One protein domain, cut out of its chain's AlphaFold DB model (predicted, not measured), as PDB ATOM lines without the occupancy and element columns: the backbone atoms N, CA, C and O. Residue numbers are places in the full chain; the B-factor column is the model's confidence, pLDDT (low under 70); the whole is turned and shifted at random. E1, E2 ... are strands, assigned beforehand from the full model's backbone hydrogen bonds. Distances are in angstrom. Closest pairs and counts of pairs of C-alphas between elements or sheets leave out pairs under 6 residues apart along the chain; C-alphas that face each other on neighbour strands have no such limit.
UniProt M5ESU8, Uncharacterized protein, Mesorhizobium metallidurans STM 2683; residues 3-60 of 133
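What this domain is: This is residues 3 to 60 of the 133 residues of an uncharacterized protein of Mesorhizobium metallidurans STM 2683 (UniProt M5ESU8). A three-stranded antiparallel sheet, built on the long hairpin of E1 and E2 with the shorter E3 along the other side of E1, makes the larger part, and a small separate hairpin of E4 and E5 sits off to the side of E2. A long loop, residues 37 to 50, crosses from the sheet to the small hairpin, and the whole is flat, with spans of 31 by 24 by 12 A. The printed part has 58 residues, with no named helix and five named strands, in the order E1, E2, E3, E4, E5 along the chain; the larger sheet runs E2, E1, E3 and the smaller E4, E5, both antiparallel. The class is all strand, though under half of the residues, 27 of 58, are in named strands, and the whole is compact, with a radius of gyration of the C-alphas of 10.7 A.

How they stand to each other: Begin at E1, residues 3 to 9, the inner strand of the larger sheet. On one side of it find the edge strand E2, residues 15 to 23, which forms a hairpin with E1; they are antiparallel at 156 degrees, with N 6 and O 19 within hydrogen-bond range at 2.9 A and N 16 and O 8 at 2.8 A. E2 bends by 62 degrees at residue 18. On the other side of E1 find the edge strand E3, residues 33 to 36, antiparallel to E1 at 148 degrees, with N 7 and O 33 at 2.7 A; the C-alphas of Tyr 4 and Ala 36 face each other at 4.4 A. Now look to E4, residues 51 to 54, and E5, residues 57 to 59, a hairpin, antiparallel at 153 degrees, with N 54 and O 57 at 2.8 A. Residues 46 to 47 make a short antiparallel pairing with residues 57 to 58 of E5. E5 and E2 are near each other, with 6 pairs of C-alphas within 10 A, while E4 is apart from E1, E2 and E3.

Where its parts are: Find C-alpha 3 at (167.271, 185.176, 113.582); from there E1 runs 19.7 A to C-alpha 9 at (167.278, 204.907, 112.762). E2, the longest strand, spans 21.4 A and E3 spans 10.2 A. E4 spans 9.1 A, and E5 spans 7.2 A, ending at C-alpha 59, (154.607, 198.655, 115.931).

The domain as a whole: Look at Asp 12 and Glu 24, whose C-alphas are the two farthest apart, at 32.3 A. The links E1 to E2 and E4 to E5 are tight, E2 to E3 is short, and E3 to E4 is long, with 14 residues. The printed part has no cut, its mean pLDDT is 89.8, and no printed residue is under 70.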
ATOM      1  N   ARG A   3     167.828 184.041 114.330       93.69
ATOM      2  CA  ARG A   3     167.271 185.176 113.582       93.69
ATOM      3  C   ARG A   3     167.998 186.450 113.979       93.69
ATOM      4  O   ARG A   3     168.145 186.738 115.164       93.69
ATOM      5  N   TYR A   4     168.412 187.207 112.978       94.62
ATOM      6  CA  TYR A   4     169.035 188.507 113.157       94.62
ATOM      7  C   TYR A   4     168.243 189.567 112.411       94.62
ATOM      8  O   TYR A   4     167.775 189.332 111.293       94.62
ATOM      9  N   ALA A   5     168.116 190.729 113.037       94.19
ATOM     10  CA  ALA A   5     167.506 191.913 112.472       94.19
ATOM     11  C   ALA A   5     168.560 192.982 112.192       94.19
ATOM     12  O   ALA A   5     169.462 193.196 113.000       94.19
ATOM     13  N   THR A   6     168.396 193.695 111.082       94.94
ATOM     14  CA  THR A   6     169.087 194.962 110.837       94.94
ATOM     15  C   THR A   6     168.230 196.092 111.389       94.94
ATOM     16  O   THR A   6     167.119 196.322 110.911       94.94
ATOM     17  N   ILE A   7     168.756 196.792 112.383       94.06
ATOM     18  CA  ILE A   7     168.147 197.938 113.050       94.06
ATOM     19  C   ILE A   7     168.757 199.214 112.474       94.06
ATOM     20  O   ILE A   7     169.982 199.380 112.440       94.06
ATOM     21  N   ILE A   8     167.895 200.116 112.028       94.62
ATOM     22  CA  ILE A   8     168.262 201.443 111.527       94.62
ATOM     23  C   ILE A   8     167.545 202.515 112.340       94.62
ATOM     24  O   ILE A   8     166.566 202.233 113.024       94.62
ATOM     25  N   ILE A   9     168.006 203.754 112.234       95.06
ATOM     26  CA  ILE A   9     167.278 204.907 112.762       95.06
ATOM     27  C   ILE A   9     166.294 205.338 111.668       95.06
ATOM     28  O   ILE A   9     166.718 205.665 110.562       95.06
ATOM     29  N   GLY A  10     164.994 205.268 111.951       89.62
ATOM     30  CA  GLY A  10     163.952 205.805 111.076       89.62
ATOM     31  C   GLY A  10     163.881 207.334 111.146       89.62
ATOM     32  O   GLY A  10     164.523 207.953 111.994       89.62
ATOM     33  N   ASP A  11     163.056 207.942 110.296       88.75
ATOM     34  CA  ASP A  11     162.957 209.408 110.171       88.75
ATOM     35  C   ASP A  11     162.527 210.106 111.474       88.75
ATOM     36  O   ASP A  11     162.942 211.224 111.763       88.75
ATOM     37  N   ASP A  12     161.763 209.405 112.314       86.44
ATOM     38  CA  ASP A  12     161.328 209.880 113.631       86.44
ATOM     39  C   ASP A  12     162.426 209.772 114.713       86.44
ATOM     40  O   ASP A  12     162.151 209.932 115.907       86.44
ATOM     41  N   GLY A  13     163.660 209.422 114.332       91.00
ATOM     42  CA  GLY A  13     164.792 209.215 115.241       91.00
ATOM     43  C   GLY A  13     164.717 207.924 116.062       91.00
ATOM     44  O   GLY A  13     165.508 207.730 116.983       91.00
ATOM     45  N   ARG A  14     163.765 207.035 115.762       91.62
ATOM     46  CA  ARG A  14     163.549 205.782 116.500       91.62
ATOM     47  C   ARG A  14     164.231 204.604 115.818       91.62
ATOM     48  O   ARG A  14     164.314 204.553 114.596       91.62
ATOM     49  N   GLU A  15     164.665 203.630 116.605       93.38
ATOM     50  CA  GLU A  15     165.248 202.390 116.093       93.38
ATOM     51  C   GLU A  15     164.174 201.474 115.492       93.38
ATOM     52  O   GLU A  15     163.316 200.976 116.221       93.38
ATOM     53  N   VAL A  16     164.237 201.224 114.182       94.19
ATOM     54  CA  VAL A  16     163.281 200.410 113.414       94.19
ATOM     55  C   VAL A  16     163.971 199.188 112.810       94.19
ATOM     56  O   VAL A  16     165.085 199.271 112.288       94.19
ATOM     57  N   VAL A  17     163.284 198.047 112.831       94.75
ATOM     58  CA  VAL A  17     163.718 196.812 112.169       94.75
ATOM     59  C   VAL A  17     163.503 196.927 110.660       94.75
ATOM     60  O   VAL A  17     162.371 196.943 110.182       94.75
ATOM     61  N   SER A  18     164.591 196.987 109.899       94.06
ATOM     62  CA  SER A  18     164.573 197.150 108.441       94.06
ATOM     63  C   SER A  18     164.574 195.817 107.690       94.06
ATOM     64  O   SER A  18     163.874 195.659 106.693       94.06
ATOM     65  N   ALA A  19     165.330 194.836 108.180       93.88
ATOM     66  CA  ALA A  19     165.449 193.520 107.560       93.88
ATOM     67  C   ALA A  19     165.572 192.439 108.630       93.88
ATOM     68  O   ALA A  19     166.095 192.707 109.709       93.88
ATOM     69  N   ILE A  20     165.119 191.221 108.323       94.00
ATOM     70  CA  ILE A  20     165.268 190.045 109.188       94.00
ATOM     71  C   ILE A  20     165.749 188.879 108.336       94.00
ATOM     72  O   ILE A  20     165.142 188.568 107.312       94.00
ATOM     73  N   GLY A  21     166.805 188.210 108.782       92.12
ATOM     74  CA  GLY A  21     167.315 187.002 108.145       92.12
ATOM     75  C   GLY A  21     167.650 185.922 109.163       92.12
ATOM     76  O   GLY A  21     167.796 186.183 110.360       92.12
ATOM     77  N   LEU A  22     167.739 184.691 108.675       92.81
ATOM     78  CA  LEU A  22     168.117 183.520 109.452       92.81
ATOM     79  C   LEU A  22     169.563 183.184 109.106       92.81
ATOM     80  O   LEU A  22     169.883 182.968 107.940       92.81
ATOM     81  N   PHE A  23     170.431 183.186 110.109       88.62
ATOM     82  CA  PHE A  23     171.864 183.021 109.917       88.62
ATOM     83  C   PHE A  23     172.418 181.995 110.908       88.62
ATOM     84  O   PHE A  23     171.906 181.815 112.017       88.62
ATOM     85  N   GLU A  24     173.467 181.291 110.494       87.81
ATOM     86  CA  GLU A  24     174.179 180.323 111.338       87.81
ATOM     87  C   GLU A  24     175.183 180.998 112.287       87.81
ATOM     88  O   GLU A  24     175.523 180.428 113.318       87.81
ATOM     89  N   GLY A  25     175.583 182.238 111.991       84.62
ATOM     90  CA  GLY A  25     176.481 183.063 112.802       84.62
ATOM     91  C   GLY A  25     176.079 184.538 112.776       84.62
ATOM     92  O   GLY A  25     175.029 184.880 112.233       84.62
ATOM     93  N   VAL A  26     176.899 185.409 113.374       85.19
ATOM     94  CA  VAL A  26     176.635 186.858 113.411       85.19
ATOM     95  C   VAL A  26     176.859 187.449 112.012       85.19
ATOM     96  O   VAL A  26     177.990 187.417 111.521       85.19
ATOM     97  N   PRO A  27     175.816 187.983 111.350       85.69
ATOM     98  CA  PRO A  27     175.975 188.582 110.035       85.69
ATOM     99  C   PRO A  27     176.686 189.936 110.132       85.69
ATOM    100  O   PRO A  27     176.597 190.638 111.140       85.69
ATOM    101  N   GLN A  28     177.392 190.316 109.067       84.38
ATOM    102  CA  GLN A  28     178.137 191.572 109.009       84.38
ATOM    103  C   GLN A  28     177.247 192.707 108.484       84.38
ATOM    104  O   GLN A  28     176.625 192.589 107.424       84.38
ATOM    105  N   ALA A  29     177.173 193.810 109.228       80.69
ATOM    106  CA  ALA A  29     176.296 194.926 108.893       80.69
ATOM    107  C   ALA A  29     176.910 195.776 107.776       80.69
ATOM    108  O   ALA A  29     178.032 196.256 107.908       80.69
ATOM    109  N   ARG A  30     176.168 195.982 106.679       78.06
ATOM    110  CA  ARG A  30     176.535 196.968 105.645       78.06
ATOM    111  C   ARG A  30     176.054 198.375 106.003       78.06
ATOM    112  O   ARG A  30     176.739 199.343 105.709       78.06
ATOM    113  N   VAL A  31     174.881 198.469 106.632       77.62
ATOM    114  CA  VAL A  31     174.249 199.702 107.124       77.62
ATOM    115  C   VAL A  31     173.451 199.348 108.380       77.62
ATOM    116  O   VAL A  31     172.787 198.311 108.406       77.62
ATOM    117  N   GLY A  32     173.501 200.204 109.402       85.25
ATOM    118  CA  GLY A  32     172.790 199.999 110.665       85.25
ATOM    119  C   GLY A  32     173.477 199.015 111.616       85.25
ATOM    120  O   GLY A  32     174.655 198.688 111.464       85.25
ATOM    121  N   ARG A  33     172.729 198.560 112.622       90.81
ATOM    122  CA  ARG A  33     173.183 197.610 113.645       90.81
ATOM    123  C   ARG A  33     172.495 196.269 113.448       90.81
ATOM    124  O   ARG A  33     171.285 196.223 113.270       90.81
ATOM    125  N   ILE A  34     173.251 195.181 113.509       91.75
ATOM    126  CA  ILE A  34     172.686 193.832 113.493       91.75
ATOM    127  C   ILE A  34     172.496 193.347 114.928       91.75
ATOM    128  O   ILE A  34     173.417 193.435 115.739       91.75
ATOM    129  N   GLU A  35     171.312 192.824 115.228       92.12
ATOM    130  CA  GLU A  35     170.951 192.319 116.551       92.12
ATOM    131  C   GLU A  35     170.232 190.975 116.437       92.12
ATOM    132  O   GLU A  35     169.423 190.768 115.531       92.12
ATOM    133  N   ALA A  36     170.550 190.043 117.337       93.50
ATOM    134  CA  ALA A  36     169.793 188.805 117.455       93.50
ATOM    135  C   ALA A  36     168.402 189.141 117.999       93.50
ATOM    136  O   ALA A  36     168.294 189.821 119.014       93.50
ATOM    137  N   VAL A  37     167.352 188.673 117.328       92.44
ATOM    138  CA  VAL A  37     165.968 188.989 117.701       92.44
ATOM    139  C   VAL A  37     165.152 187.721 117.926       92.44
ATOM    140  O   VAL A  37     165.351 186.723 117.219       92.44
ATOM    141  N   PRO A  38     164.212 187.732 118.885       92.19
ATOM    142  CA  PRO A  38     163.360 186.585 119.132       92.19
ATOM    143  C   PRO A  38     162.368 186.353 117.994       92.19
ATOM    144  O   PRO A  38     162.078 187.214 117.157       92.19
ATOM    145  N   ALA A  39     161.809 185.145 117.986       90.00
ATOM    146  CA  ALA A  39     160.698 184.822 117.112       90.00
ATOM    147  C   ALA A  39     159.499 185.726 117.450       90.00
ATOM    148  O   ALA A  39     159.055 185.771 118.591       90.00
ATOM    149  N   GLY A  40     158.985 186.438 116.447       91.25
ATOM    150  CA  GLY A  40     157.846 187.348 116.593       91.25
ATOM    151  C   GLY A  40     158.184 188.809 116.314       91.25
ATOM    152  O   GLY A  40     157.276 189.569 116.000       91.25
ATOM    153  N   VAL A  41     159.468 189.188 116.320       93.75
ATOM    154  CA  VAL A  41     159.883 190.494 115.791       93.75
ATOM    155  C   VAL A  41     159.709 190.499 114.273       93.75
ATOM    156  O   VAL A  41     160.116 189.560 113.579       93.75
ATOM    157  N   LEU A  42     159.086 191.557 113.761       93.81
ATOM    158  CA  LEU A  42     158.761 191.764 112.355       93.81
ATOM    159  C   LEU A  42     159.418 193.044 111.832       93.81
ATOM    160  O   LEU A  42     159.786 193.946 112.583       93.81
ATOM    161  N   ILE A  43     159.543 193.114 110.509       93.81
ATOM    162  CA  ILE A  43     160.011 194.313 109.813       93.81
ATOM    163  C   ILE A  43     159.036 195.468 110.088       93.81
ATOM    164  O   ILE A  43     157.820 195.284 110.066       93.81
ATOM    165  N   GLY A  44     159.578 196.657 110.354       91.94
ATOM    166  CA  GLY A  44     158.822 197.863 110.692       91.94
ATOM    167  C   GLY A  44     158.496 198.013 112.179       91.94
ATOM    168  O   GLY A  44     158.012 199.072 112.580       91.94
ATOM    169  N   MET A  45     158.777 197.005 113.012       94.62
ATOM    170  CA  MET A  45     158.670 197.165 114.462       94.62
ATOM    171  C   MET A  45     159.795 198.066 114.980       94.62
ATOM    172  O   MET A  45     160.917 198.059 114.474       94.62
ATOM    173  N   VAL A  46     159.472 198.847 116.001       92.81
ATOM    174  CA  VAL A  46     160.322 199.870 116.605       92.81
ATOM    175  C   VAL A  46     160.694 199.433 118.013       92.81
ATOM    176  O   VAL A  46     159.835 198.932 118.747       92.81
ATOM    177  N   ARG A  47     161.945 199.643 118.428       92.06
ATOM    178  CA  ARG A  47     162.331 199.386 119.822       92.06
ATOM    179  C   ARG A  47     161.576 200.341 120.761       92.06
ATOM    180  O   ARG A  47     161.467 201.534 120.494       92.06
ATOM    181  N   GLY A  48     161.039 199.810 121.854       88.38
ATOM    182  CA  GLY A  48     160.173 200.498 122.810       88.38
ATOM    183  C   GLY A  48     158.754 200.771 122.297       88.38
ATOM    184  O   GLY A  48     158.047 201.586 122.890       88.38
ATOM    185  N   GLY A  49     158.336 200.151 121.187       84.25
ATOM    186  CA  GLY A  49     157.018 200.375 120.590       84.25
ATOM    187  C   GLY A  49     155.859 199.963 121.520       84.25
ATOM    188  O   GLY A  49     155.936 198.910 122.152       84.25
ATOM    189  N   PRO A  50     154.771 200.754 121.605       80.00
ATOM    190  CA  PRO A  50     153.686 200.517 122.563       80.00
ATOM    191  C   PRO A  50     152.691 199.417 122.151       80.00
ATOM    192  O   PRO A  50     151.906 198.975 122.986       80.00
ATOM    193  N   VAL A  51     152.673 199.001 120.880       75.81
ATOM    194  CA  VAL A  51     151.680 198.057 120.336       75.81
ATOM    195  C   VAL A  51     152.343 196.726 119.994       75.81
ATOM    196  O   VAL A  51     153.359 196.717 119.300       75.81
ATOM    197  N   ASP A  52     151.741 195.624 120.459       80.06
ATOM    198  CA  ASP A  52     152.176 194.240 120.212       80.06
ATOM    199  C   ASP A  52     153.663 194.019 120.518       80.06
ATOM    200  O   ASP A  52     154.428 193.518 119.695       80.06
ATOM    201  N   ALA A  53     154.072 194.446 121.717       83.94
ATOM    202  CA  ALA A  53     155.461 194.410 122.131       83.94
ATOM    203  C   ALA A  53     155.980 192.964 122.252       83.94
ATOM    204  O   ALA A  53     155.612 192.238 123.176       83.94
ATOM    205  N   VAL A  54     156.870 192.562 121.345       89.56
ATOM    206  CA  VAL A  54     157.646 191.322 121.421       89.56
ATOM    207  C   VAL A  54     159.071 191.695 121.801       89.56
ATOM    208  O   VAL A  54     159.774 192.328 121.017       89.56
ATOM    209  N   ASP A  55     159.480 191.327 123.018       89.81
ATOM    210  CA  ASP A  55     160.831 191.574 123.552       89.81
ATOM    211  C   ASP A  55     161.285 193.040 123.437       89.81
ATOM    212  O   ASP A  55     162.406 193.372 123.064       89.81
ATOM    213  N   GLY A  56     160.352 193.954 123.696       90.75
ATOM    214  CA  GLY A  56     160.612 195.386 123.606       90.75
ATOM    215  C   GLY A  56     160.598 195.955 122.187       90.75
ATOM    216  O   GLY A  56     160.852 197.143 122.050       90.75
ATOM    217  N   PHE A  57     160.265 195.195 121.142       93.31
ATOM    218  CA  PHE A  57     159.923 195.739 119.822       93.31
ATOM    219  C   PHE A  57     158.410 195.802 119.665       93.31
ATOM    220  O   PHE A  57     157.744 194.831 119.992       93.31
ATOM    221  N   GLY A  58     157.862 196.880 119.112       93.56
ATOM    222  CA  GLY A  58     156.424 197.019 118.860       93.56
ATOM    223  C   GLY A  58     156.142 197.875 117.633       93.56
ATOM    224  O   GLY A  58     157.000 198.647 117.203       93.56
ATOM    225  N   PHE A  59     154.953 197.773 117.046       91.56
ATOM    226  CA  PHE A  59     154.607 198.655 115.931       91.56
ATOM    227  C   PHE A  59     154.472 200.107 116.408       91.56
ATOM    228  O   PHE A  59     153.983 200.358 117.520       91.56
ATOM    229  N   PRO A  60     154.894 201.085 115.586       87.00
ATOM    230  CA  PRO A  60     154.661 202.475 115.921       87.00
ATOM    231  C   PRO A  60     153.149 202.692 115.970       87.00
ATOM    232  O   PRO A  60     152.419 202.287 115.064       87.00
TER     233      PRO A  60